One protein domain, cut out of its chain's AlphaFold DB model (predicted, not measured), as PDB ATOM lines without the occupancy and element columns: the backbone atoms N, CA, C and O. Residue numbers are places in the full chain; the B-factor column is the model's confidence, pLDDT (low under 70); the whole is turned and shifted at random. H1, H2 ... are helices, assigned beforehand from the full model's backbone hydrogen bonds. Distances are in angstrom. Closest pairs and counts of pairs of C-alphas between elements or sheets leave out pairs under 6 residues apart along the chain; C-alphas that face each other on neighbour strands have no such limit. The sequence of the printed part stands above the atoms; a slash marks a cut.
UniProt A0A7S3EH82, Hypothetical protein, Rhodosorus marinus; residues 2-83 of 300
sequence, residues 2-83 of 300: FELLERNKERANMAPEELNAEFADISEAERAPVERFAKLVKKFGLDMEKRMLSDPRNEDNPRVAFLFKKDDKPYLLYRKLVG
ATOM      1  N   PHE A   2     272.156 226.196 137.492       43.19
ATOM      2  CA  PHE A   2     272.335 225.696 138.871       43.19
ATOM      3  C   PHE A   2     273.808 225.495 139.269       43.19
ATOM      4  O   PHE A   2     274.232 226.013 140.290       43.19
ATOM      5  N   GLU A   3     274.613 224.892 138.395       50.81
ATOM      6  CA  GLU A   3     276.060 224.684 138.605       50.81
ATOM      7  C   GLU A   3     276.866 226.000 138.718       50.81
ATOM      8  O   GLU A   3     277.881 226.085 139.405       50.81
ATOM      9  N   LEU A   4     276.398 227.055 138.039       49.69
ATOM     10  CA  LEU A   4     276.964 228.409 138.104       49.69
ATOM     11  C   LEU A   4     276.591 229.091 139.424       49.69
ATOM     12  O   LEU A   4     277.421 229.757 140.031       49.69
ATOM     13  N   LEU A   5     275.355 228.889 139.882       48.69
ATOM     14  CA  LEU A   5     274.886 229.354 141.182       48.69
ATOM     15  C   LEU A   5     275.614 228.654 142.332       48.69
ATOM     16  O   LEU A   5     275.989 229.327 143.285       48.69
ATOM     17  N   GLU A   6     275.853 227.346 142.231       59.53
ATOM     18  CA  GLU A   6     276.604 226.574 143.227       59.53
ATOM     19  C   GLU A   6     278.072 227.002 143.279       59.53
ATOM     20  O   GLU A   6     278.543 227.361 144.356       59.53
ATOM     21  N   ARG A   7     278.750 227.150 142.128       60.22
ATOM     22  CA  ARG A   7     280.105 227.740 142.085       60.22
ATOM     23  C   ARG A   7     280.162 229.144 142.680       60.22
ATOM     24  O   ARG A   7     281.120 229.479 143.370       60.22
ATOM     25  N   ASN A   8     279.155 229.976 142.425       55.97
ATOM     26  CA  ASN A   8     279.098 231.334 142.970       55.97
ATOM     27  C   ASN A   8     278.867 231.336 144.490       55.97
ATOM     28  O   ASN A   8     279.386 232.206 145.186       55.97
ATOM     29  N   LYS A   9     278.131 230.350 145.011       62.06
ATOM     30  CA  LYS A   9     277.867 230.179 146.446       62.06
ATOM     31  C   LYS A   9     279.076 229.605 147.191       62.06
ATOM     32  O   LYS A   9     279.336 230.008 148.319       62.06
ATOM     33  N   GLU A  10     279.838 228.716 146.558       59.91
ATOM     34  CA  GLU A  10     281.095 228.166 147.088       59.91
ATOM     35  C   GLU A  10     282.211 229.223 147.120       59.91
ATOM     36  O   GLU A  10     282.892 229.375 148.133       59.91
ATOM     37  N   ARG A  11     282.331 230.043 146.067       57.66
ATOM     38  CA  ARG A  11     283.293 231.162 145.989       57.66
ATOM     39  C   ARG A  11     283.006 232.295 146.975       57.66
ATOM     40  O   ARG A  11     283.931 232.986 147.394       57.66
ATOM     41  N   ALA A  12     281.746 232.471 147.376       55.34
ATOM     42  CA  ALA A  12     281.356 233.436 148.403       55.34
ATOM     43  C   ALA A  12     281.844 233.051 149.816       55.34
ATOM     44  O   ALA A  12     281.907 233.919 150.684       55.34
ATOM     45  N   ASN A  13     282.222 231.784 150.033       57.38
ATOM     46  CA  ASN A  13     282.654 231.247 151.328       57.38
ATOM     47  C   ASN A  13     284.169 230.939 151.407       57.38
ATOM     48  O   ASN A  13     284.614 230.347 152.389       57.38
ATOM     49  N   MET A  14     284.974 231.320 150.404       54.91
ATOM     50  CA  MET A  14     286.434 231.118 150.418       54.91
ATOM     51  C   MET A  14     287.159 232.091 151.367       54.91
ATOM     52  O   MET A  14     286.787 233.257 151.505       54.91
ATOM     53  N   ALA A  15     288.225 231.602 152.010       54.50
ATOM     54  CA  ALA A  15     289.050 232.356 152.955       54.50
ATOM     55  C   ALA A  15     289.724 233.587 152.299       54.50
ATOM     56  O   ALA A  15     290.059 233.561 151.111       54.50
ATOM     57  N   PRO A  16     289.967 234.679 153.052       56.34
ATOM     58  CA  PRO A  16     290.447 235.948 152.496       56.34
ATOM     59  C   PRO A  16     291.836 235.877 151.832       56.34
ATOM     60  O   PRO A  16     292.121 236.717 150.978       56.34
ATOM     61  N   GLU A  17     292.670 234.891 152.180       54.41
ATOM     62  CA  GLU A  17     294.047 234.747 151.676       54.41
ATOM     63  C   GLU A  17     294.131 234.121 150.271       54.41
ATOM     64  O   GLU A  17     294.912 234.596 149.450       54.41
ATOM     65  N   GLU A  18     293.284 233.143 149.933       54.19
ATOM     66  CA  GLU A  18     293.272 232.511 148.598       54.19
ATOM     67  C   GLU A  18     292.601 233.400 147.531       54.19
ATOM     68  O   GLU A  18     292.916 233.326 146.345       54.19
ATOM     69  N   LEU A  19     291.736 234.326 147.952       51.88
ATOM     70  CA  LEU A  19     291.026 235.254 147.065       51.88
ATOM     71  C   LEU A  19     291.893 236.415 146.551       51.88
ATOM     72  O   LEU A  19     291.591 236.974 145.500       51.88
ATOM     73  N   ASN A  20     292.958 236.804 147.258       55.75
ATOM     74  CA  ASN A  20     293.881 237.824 146.744       55.75
ATOM     75  C   ASN A  20     294.703 237.311 145.551       55.75
ATOM     76  O   ASN A  20     295.139 238.123 144.739       55.75
ATOM     77  N   ALA A  21     294.867 235.991 145.411       62.41
ATOM     78  CA  ALA A  21     295.536 235.375 144.270       62.41
ATOM     79  C   ALA A  21     294.638 235.309 143.017       62.41
ATOM     80  O   ALA A  21     295.136 235.472 141.910       62.41
ATOM     81  N   GLU A  22     293.316 235.145 143.168       63.31
ATOM     82  CA  GLU A  22     292.371 235.033 142.033       63.31
ATOM     83  C   GLU A  22     292.065 236.390 141.361       63.31
ATOM     84  O   GLU A  22     291.778 236.463 140.161       63.31
ATOM     85  N   PHE A  23     292.176 237.488 142.120       63.00
ATOM     86  CA  PHE A  23     291.995 238.862 141.630       63.00
ATOM     87  C   PHE A  23     293.314 239.609 141.374       63.00
ATOM     88  O   PHE A  23     293.280 240.788 141.018       63.00
ATOM     89  N   ALA A  24     294.467 238.946 141.534       65.88
ATOM     90  CA  ALA A  24     295.787 239.527 141.268       65.88
ATOM     91  C   ALA A  24     295.995 239.881 139.785       65.88
ATOM     92  O   ALA A  24     296.722 240.821 139.478       65.88
ATOM     93  N   ASP A  25     295.310 239.175 138.878       72.31
ATOM     94  CA  ASP A  25     295.384 239.409 137.430       72.31
ATOM     95  C   ASP A  25     294.605 240.653 136.966       72.31
ATOM     96  O   ASP A  25     294.672 241.018 135.791       72.31
ATOM     97  N   ILE A  26     293.807 241.280 137.840       74.56
ATOM     98  CA  ILE A  26     293.052 242.482 137.477       74.56
ATOM     99  C   ILE A  26     294.030 243.655 137.412       74.56
ATOM    100  O   ILE A  26     294.645 244.020 138.416       74.56
ATOM    101  N   SER A  27     294.128 244.277 136.237       82.31
ATOM    102  CA  SER A  27     294.912 245.496 136.044       82.31
ATOM    103  C   SER A  27     294.511 246.565 137.062       82.31
ATOM    104  O   SER A  27     293.325 246.793 137.317       82.31
ATOM    105  N   GLU A  28     295.491 247.281 137.615       82.25
ATOM    106  CA  GLU A  28     295.247 248.384 138.552       82.25
ATOM    107  C   GLU A  28     294.273 249.431 137.971       82.25
ATOM    108  O   GLU A  28     293.461 250.010 138.699       82.25
ATOM    109  N   ALA A  29     294.277 249.598 136.644       83.69
ATOM    110  CA  ALA A  29     293.365 250.479 135.921       83.69
ATOM    111  C   ALA A  29     291.885 250.058 136.018       83.69
ATOM    112  O   ALA A  29     291.010 250.922 136.018       83.69
ATOM    113  N   GLU A  30     291.597 248.760 136.129       85.19
ATOM    114  CA  GLU A  30     290.239 248.215 136.284       85.19
ATOM    115  C   GLU A  30     289.843 248.101 137.760       85.19
ATOM    116  O   GLU A  30     288.680 248.277 138.127       85.19
ATOM    117  N   ARG A  31     290.828 247.881 138.632       87.38
ATOM    118  CA  ARG A  31     290.639 247.779 140.080       87.38
ATOM    119  C   ARG A  31     290.320 249.126 140.735       87.38
ATOM    120  O   ARG A  31     289.439 249.204 141.591       87.38
ATOM    121  N   ALA A  32     290.995 250.204 140.331       89.69
ATOM    122  CA  ALA A  32     290.826 251.515 140.959       89.69
ATOM    123  C   ALA A  32     289.397 252.100 140.829       89.69
ATOM    124  O   ALA A  32     288.885 252.626 141.823       89.69
ATOM    125  N   PRO A  33     288.708 252.027 139.671       91.19
ATOM    126  CA  PRO A  33     287.312 252.448 139.555       91.19
ATOM    127  C   PRO A  33     286.362 251.617 140.421       91.19
ATOM    128  O   PRO A  33     285.495 252.187 141.082       91.19
ATOM    129  N   VAL A  34     286.573 250.299 140.478       91.44
ATOM    130  CA  VAL A  34     285.776 249.365 141.285       91.44
ATOM    131  C   VAL A  34     285.844 249.722 142.769       91.44
ATOM    132  O   VAL A  34     284.812 249.869 143.422       91.44
ATOM    133  N   GLU A  35     287.047 249.944 143.300       90.38
ATOM    134  CA  GLU A  35     287.234 250.316 144.706       90.38
ATOM    135  C   GLU A  35     286.624 251.680 145.040       90.38
ATOM    136  O   GLU A  35     286.018 251.859 146.101       90.38
ATOM    137  N   ARG A  36     286.761 252.658 144.137       91.19
ATOM    138  CA  ARG A  36     286.157 253.990 144.301       91.19
ATOM    139  C   ARG A  36     284.636 253.908 144.308       91.19
ATOM    140  O   ARG A  36     284.006 254.537 145.156       91.19
ATOM    141  N   PHE A  37     284.058 253.129 143.398       92.00
ATOM    142  CA  PHE A  37     282.616 252.961 143.308       92.00
ATOM    143  C   PHE A  37     282.055 252.190 144.512       92.00
ATOM    144  O   PHE A  37     281.073 252.627 145.106       92.00
ATOM    145  N   ALA A  38     282.736 251.134 144.969       91.38
ATOM    146  CA  ALA A  38     282.360 250.404 146.181       91.38
ATOM    147  C   ALA A  38     282.360 251.300 147.435       91.38
ATOM    148  O   ALA A  38     281.438 251.233 148.246       91.38
ATOM    149  N   LYS A  39     283.355 252.189 147.586       90.38
ATOM    150  CA  LYS A  39     283.369 253.198 148.664       90.38
ATOM    151  C   LYS A  39     282.172 254.150 148.581       90.38
ATOM    152  O   LYS A  39     281.638 254.547 149.611       90.38
ATOM    153  N   LEU A  40     281.758 254.508 147.367       92.25
ATOM    154  CA  LEU A  40     280.609 255.377 147.126       92.25
ATOM    155  C   LEU A  40     279.301 254.685 147.528       92.25
ATOM    156  O   LEU A  40     278.512 255.262 148.267       92.25
ATOM    157  N   VAL A  41     279.109 253.431 147.122       91.44
ATOM    158  CA  VAL A  41     277.919 252.637 147.469       91.44
ATOM    159  C   VAL A  41     277.844 252.366 148.970       91.44
ATOM    160  O   VAL A  41     276.774 252.474 149.551       91.44
ATOM    161  N   LYS A  42     278.973 252.149 149.655       88.62
ATOM    162  CA  LYS A  42     278.985 252.082 151.129       88.62
ATOM    163  C   LYS A  42     278.577 253.387 151.810       88.62
ATOM    164  O   LYS A  42     278.033 253.353 152.905       88.62
ATOM    165  N   LYS A  43     278.874 254.533 151.194       87.81
ATOM    166  CA  LYS A  43     278.561 255.854 151.752       87.81
ATOM    167  C   LYS A  43     277.115 256.279 151.490       87.81
ATOM    168  O   LYS A  43     276.535 256.972 152.315       87.81
ATOM    169  N   PHE A  44     276.572 255.922 150.331       85.94
ATOM    170  CA  PHE A  44     275.291 256.431 149.833       85.94
ATOM    171  C   PHE A  44     274.217 255.345 149.658       85.94
ATOM    172  O   PHE A  44     273.103 255.657 149.253       85.94
ATOM    173  N   GLY A  45     274.540 254.085 149.943       85.44
ATOM    174  CA  GLY A  45     273.627 252.952 149.826       85.44
ATOM    175  C   GLY A  45     273.470 252.406 148.402       85.44
ATOM    176  O   GLY A  45     274.072 252.881 147.432       85.44
ATOM    177  N   LEU A  46     272.621 251.379 148.288       86.69
ATOM    178  CA  LEU A  46     272.323 250.658 147.042       86.69
ATOM    179  C   LEU A  46     271.607 251.521 145.988       86.69
ATOM    180  O   LEU A  46     271.591 251.163 144.810       86.69
ATOM    181  N   ASP A  47     271.058 252.676 146.366       85.50
ATOM    182  CA  ASP A  47     270.412 253.602 145.429       85.50
ATOM    183  C   ASP A  47     271.389 254.158 144.389       85.50
ATOM    184  O   ASP A  47     271.021 254.375 143.232       85.50
ATOM    185  N   MET A  48     272.663 254.310 144.764       86.44
ATOM    186  CA  MET A  48     273.721 254.665 143.819       86.44
ATOM    187  C   MET A  48     273.961 253.565 142.783       86.44
ATOM    188  O   MET A  48     274.141 253.883 141.610       86.44
ATOM    189  N   GLU A  49     273.936 252.289 143.181       88.62
ATOM    190  CA  GLU A  49     274.032 251.160 142.244       88.62
ATOM    191  C   GLU A  49     272.833 251.185 141.290       88.62
ATOM    192  O   GLU A  49     273.017 251.245 140.076       88.62
ATOM    193  N   LYS A  50     271.606 251.278 141.817       89.00
ATOM    194  CA  LYS A  50     270.375 251.314 141.008       89.00
ATOM    195  C   LYS A  50     270.372 252.445 139.978       89.00
ATOM    196  O   LYS A  50     270.040 252.211 138.820       89.00
ATOM    197  N   ARG A  51     270.781 253.654 140.375       88.06
ATOM    198  CA  ARG A  51     270.861 254.813 139.471       88.06
ATOM    199  C   ARG A  51     271.902 254.626 138.369       88.06
ATOM    200  O   ARG A  51     271.695 255.055 137.239       88.06
ATOM    201  N   MET A  52     273.021 253.982 138.683       87.06
ATOM    202  CA  MET A  52     274.067 253.712 137.695       87.06
ATOM    203  C   MET A  52     273.672 252.606 136.720       87.06
ATOM    204  O   MET A  52     274.125 252.651 135.580       87.06
ATOM    205  N   LEU A  53     272.825 251.658 137.137       88.75
ATOM    206  CA  LEU A  53     272.227 250.660 136.246       88.75
ATOM    207  C   LEU A  53     271.061 251.219 135.414       88.75
ATOM    208  O   LEU A  53     270.774 250.670 134.355       88.75
ATOM    209  N   SER A  54     270.369 252.273 135.869       87.38
ATOM    210  CA  SER A  54     269.205 252.811 135.147       87.38
ATOM    211  C   SER A  54     269.568 253.595 133.887       87.38
ATOM    212  O   SER A  54     268.749 253.683 132.975       87.38
ATOM    213  N   ASP A  55     270.772 254.171 133.832       87.50
ATOM    214  CA  ASP A  55     271.235 254.957 132.690       87.50
ATOM    215  C   ASP A  55     272.055 254.081 131.717       87.50
ATOM    216  O   ASP A  55     273.223 253.805 131.987       87.50
ATOM    217  N   PRO A  56     271.529 253.697 130.536       85.12
ATOM    218  CA  PRO A  56     272.238 252.820 129.588       85.12
ATOM    219  C   PRO A  56     273.484 253.470 128.969       85.12
ATOM    220  O   PRO A  56     274.402 252.793 128.531       85.12
ATOM    221  N   ARG A  57     273.588 254.806 128.996       87.25
ATOM    222  CA  ARG A  57     274.809 255.538 128.587       87.25
ATOM    223  C   ARG A  57     276.014 255.231 129.476       87.25
ATOM    224  O   ARG A  57     277.139 255.601 129.153       87.25
ATOM    225  N   ASN A  58     275.763 254.632 130.633       87.25
ATOM    226  CA  ASN A  58     276.775 254.298 131.609       87.25
ATOM    227  C   ASN A  58     277.498 252.979 131.283       87.25
ATOM    228  O   ASN A  58     278.560 252.719 131.846       87.25
ATOM    229  N   GLU A  59     276.961 252.189 130.347       86.12
ATOM    230  CA  GLU A  59     277.586 250.971 129.820       86.12
ATOM    231  C   GLU A  59     278.912 251.271 129.112       86.12
ATOM    232  O   GLU A  59     279.884 250.533 129.273       86.12
ATOM    233  N   ASP A  60     278.982 252.399 128.402       87.25
ATOM    234  CA  ASP A  60     280.178 252.831 127.671       87.25
ATOM    235  C   ASP A  60     281.226 253.500 128.578       87.25
ATOM    236  O   ASP A  60     282.362 253.750 128.169       87.25
ATOM    237  N   ASN A  61     280.864 253.832 129.821       89.38
ATOM    238  CA  ASN A  61     281.749 254.551 130.727       89.38
ATOM    239  C   ASN A  61     282.706 253.575 131.429       89.38
ATOM    240  O   ASN A  61     282.271 252.829 132.309       89.38
ATOM    241  N   PRO A  62     284.029 253.631 131.178       85.94
ATOM    242  CA  PRO A  62     284.984 252.655 131.716       85.94
ATOM    243  C   PRO A  62     285.039 252.628 133.251       85.94
ATOM    244  O   PRO A  62     285.527 251.667 133.838       85.94
ATOM    245  N   ARG A  63     284.534 253.668 133.929       87.44
ATOM    246  CA  ARG A  63     284.512 253.727 135.397       87.44
ATOM    247  C   ARG A  63     283.448 252.842 136.040       87.44
ATOM    248  O   ARG A  63     283.573 252.548 137.221       87.44
ATOM    249  N   VAL A  64     282.401 252.487 135.303       90.75
ATOM    250  CA  VAL A  64     281.167 251.868 135.824       90.75
ATOM    251  C   VAL A  64     280.566 250.843 134.859       90.75
ATOM    252  O   VAL A  64     279.645 250.125 135.231       90.75
ATOM    253  N   ALA A  65     281.155 250.672 133.675       89.50
ATOM    254  CA  ALA A  65     280.839 249.616 132.717       89.50
ATOM    255  C   ALA A  65     280.871 248.214 133.351       89.50
ATOM    256  O   ALA A  65     280.081 247.344 132.987       89.50
ATOM    257  N   PHE A  66     281.747 247.999 134.345       90.81
ATOM    258  CA  PHE A  66     281.850 246.723 135.054       90.81
ATOM    259  C   PHE A  66     280.560 246.336 135.800       90.81
ATOM    260  O   PHE A  66     280.356 245.158 136.059       90.81
ATOM    261  N   LEU A  67     279.664 247.281 136.126       90.88
ATOM    262  CA  LEU A  67     278.385 246.967 136.779       90.88
ATOM    263  C   LEU A  67     277.439 246.182 135.864       90.88
ATOM    264  O   LEU A  67     276.621 245.400 136.346       90.88
ATOM    265  N   PHE A  68     277.539 246.398 134.554       89.00
ATOM    266  CA  PHE A  68     276.654 245.785 133.565       89.00
ATOM    267  C   PHE A  68     277.094 244.362 133.199       89.00
ATOM    268  O   PHE A  68     276.276 243.541 132.785       89.00
ATOM    269  N   LYS A  69     278.372 244.036 133.420       90.12
ATOM    270  CA  LYS A  69     278.966 242.729 133.130       90.12
ATOM    271  C   LYS A  69     279.097 241.905 134.411       90.12
ATOM    272  O   LYS A  69     280.135 241.892 135.062       90.12
ATOM    273  N   LYS A  70     278.022 241.200 134.776       87.06
ATOM    274  CA  LYS A  70     277.936 240.450 136.046       87.06
ATOM    275  C   LYS A  70     278.889 239.255 136.153       87.06
ATOM    276  O   LYS A  70     279.162 238.800 137.260       87.06
ATOM    277  N   ASP A  71     279.393 238.771 135.023       83.69
ATOM    278  CA  ASP A  71     280.315 237.633 134.961       83.69
ATOM    279  C   ASP A  71     281.791 238.066 135.020       83.69
ATOM    280  O   ASP A  71     282.679 237.234 135.221       83.69
ATOM    281  N   ASP A  72     282.067 239.367 134.878       87.25
ATOM    282  CA  ASP A  72     283.426 239.892 134.847       87.25
ATOM    283  C   ASP A  72     284.048 239.918 136.254       87.25
ATOM    284  O   ASP A  72     283.423 240.299 137.250       87.25
ATOM    285  N   LYS A  73     285.344 239.588 136.326       85.81
ATOM    286  CA  LYS A  73     286.158 239.669 137.552       85.81
ATOM    287  C   LYS A  73     285.983 240.993 138.335       85.81
ATOM    288  O   LYS A  73     285.805 240.918 139.553       85.81
ATOM    289  N   PRO A  74     285.986 242.196 137.716       89.06
ATOM    290  CA  PRO A  74     285.746 243.461 138.421       89.06
ATOM    291  C   PRO A  74     284.370 243.574 139.098       89.06
ATOM    292  O   PRO A  74     284.277 244.170 140.172       89.06
ATOM    293  N   TYR A  75     283.309 242.978 138.544       89.06
ATOM    294  CA  TYR A  75     281.994 242.956 139.195       89.06
ATOM    295  C   TYR A  75     281.991 242.067 140.443       89.06
ATOM    296  O   TYR A  75     281.441 242.433 141.484       89.06
ATOM    297  N   LEU A  76     282.659 240.914 140.367       87.06
ATOM    298  CA  LEU A  76     282.830 240.020 141.513       87.06
ATOM    299  C   LEU A  76     283.644 240.697 142.626       87.06
ATOM    300  O   LEU A  76     283.272 240.620 143.800       87.06
ATOM    301  N   LEU A  77     284.698 241.434 142.258       88.56
ATOM    302  CA  LEU A  77     285.470 242.251 143.195       88.56
ATOM    303  C   LEU A  77     284.601 243.341 143.842       88.56
ATOM    304  O   LEU A  77     284.645 243.513 145.060       88.56
ATOM    305  N   TYR A  78     283.779 244.044 143.057       90.12
ATOM    306  CA  TYR A  78     282.830 245.044 143.556       90.12
ATOM    307  C   TYR A  78     281.864 244.456 144.588       90.12
ATOM    308  O   TYR A  78     281.762 244.982 145.697       90.12
ATOM    309  N   ARG A  79     281.201 243.342 144.261       89.00
ATOM    310  CA  ARG A  79     280.247 242.678 145.163       89.00
ATOM    311  C   ARG A  79     280.903 242.236 146.466       89.00
ATOM    312  O   ARG A  79     280.313 242.403 147.530       89.00
ATOM    313  N   LYS A  80     282.147 241.757 146.406       85.75
ATOM    314  CA  LYS A  80     282.929 241.418 147.600       85.75
ATOM    315  C   LYS A  80     283.272 242.649 148.440       85.75
ATOM    316  O   LYS A  80     283.191 242.597 149.664       85.75
ATOM    317  N   LEU A  81     283.666 243.751 147.799       87.25
ATOM    318  CA  LEU A  81     284.019 244.987 148.497       87.25
ATOM    319  C   LEU A  81     282.811 245.620 149.170       87.25
ATOM    320  O   LEU A  81     282.944 246.074 150.302       87.25
ATOM    321  N   VAL A  82     281.668 245.671 148.486       86.56
ATOM    322  CA  VAL A  82     280.414 246.215 149.019       86.56
ATOM    323  C   VAL A  82     279.867 245.333 150.142       86.56
ATOM    324  O   VAL A  82     279.412 245.874 151.145       86.56
ATOM    325  N   GLY A  83     280.049 244.013 150.040       79.12
ATOM    326  CA  GLY A  83     279.538 243.041 151.005       79.12
ATOM    327  C   GLY A  83     278.024 242.838 150.866       79.12
ATOM    328  O   GLY A  83     277.393 243.467 150.011       79.12
TER     329      GLY A  83
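Overview. This is residues 2 to 83 of the 300 residues of the protein "Hypothetical protein" of Rhodosorus marinus (UniProt A0A7S3EH82). H3 and H5 pack side by side as the core, H4 turns off H3's end, and H1 and H2 form a separate arm, its residues 2 to 7 and 13 to 18 sticking out. The printed part has 82 residues with five named helices, H1 to H5, and no named strand: all helix. It is compact, radius of gyration of the C-alphas 13.1 A, spanning 33 by 30 by 24 A.

Along the chain. H1, residues 2 to 11, begins at C-alpha 2 (272.335, 225.696, 138.871). H2 is residues 16 to 22, H3 28 to 44 (24.3 A from first to last C-alpha), H4 47 to 54. H5, residues 73 to 82, ends at C-alpha 82 (280.414, 246.215, 149.019).

Arrangement. H1 and H2 touch no helix. H3 and H5 touch, the same way at a shallow tilt of 30 degrees; their closest C-alphas, Ala 38 and Val 82, are 5.4 A apart. H3, with residues 40 to 41 alone, touches H4 only at the corner; the closest C-alphas, Val 41 and Met 48, are 5.9 A apart. O i to N i+4 pairs are within hydrogen-bond range throughout H1, H4 and H5, 11 of 13 in H3 and 0 of 3 in H2, where 2 of 4 O i to N i+3 pairs are.

Size, cuts and confidence. The printed part has no cut. The link H4 to H5 is long, 18 residues. Residues 2 to 24 have pLDDT under 70.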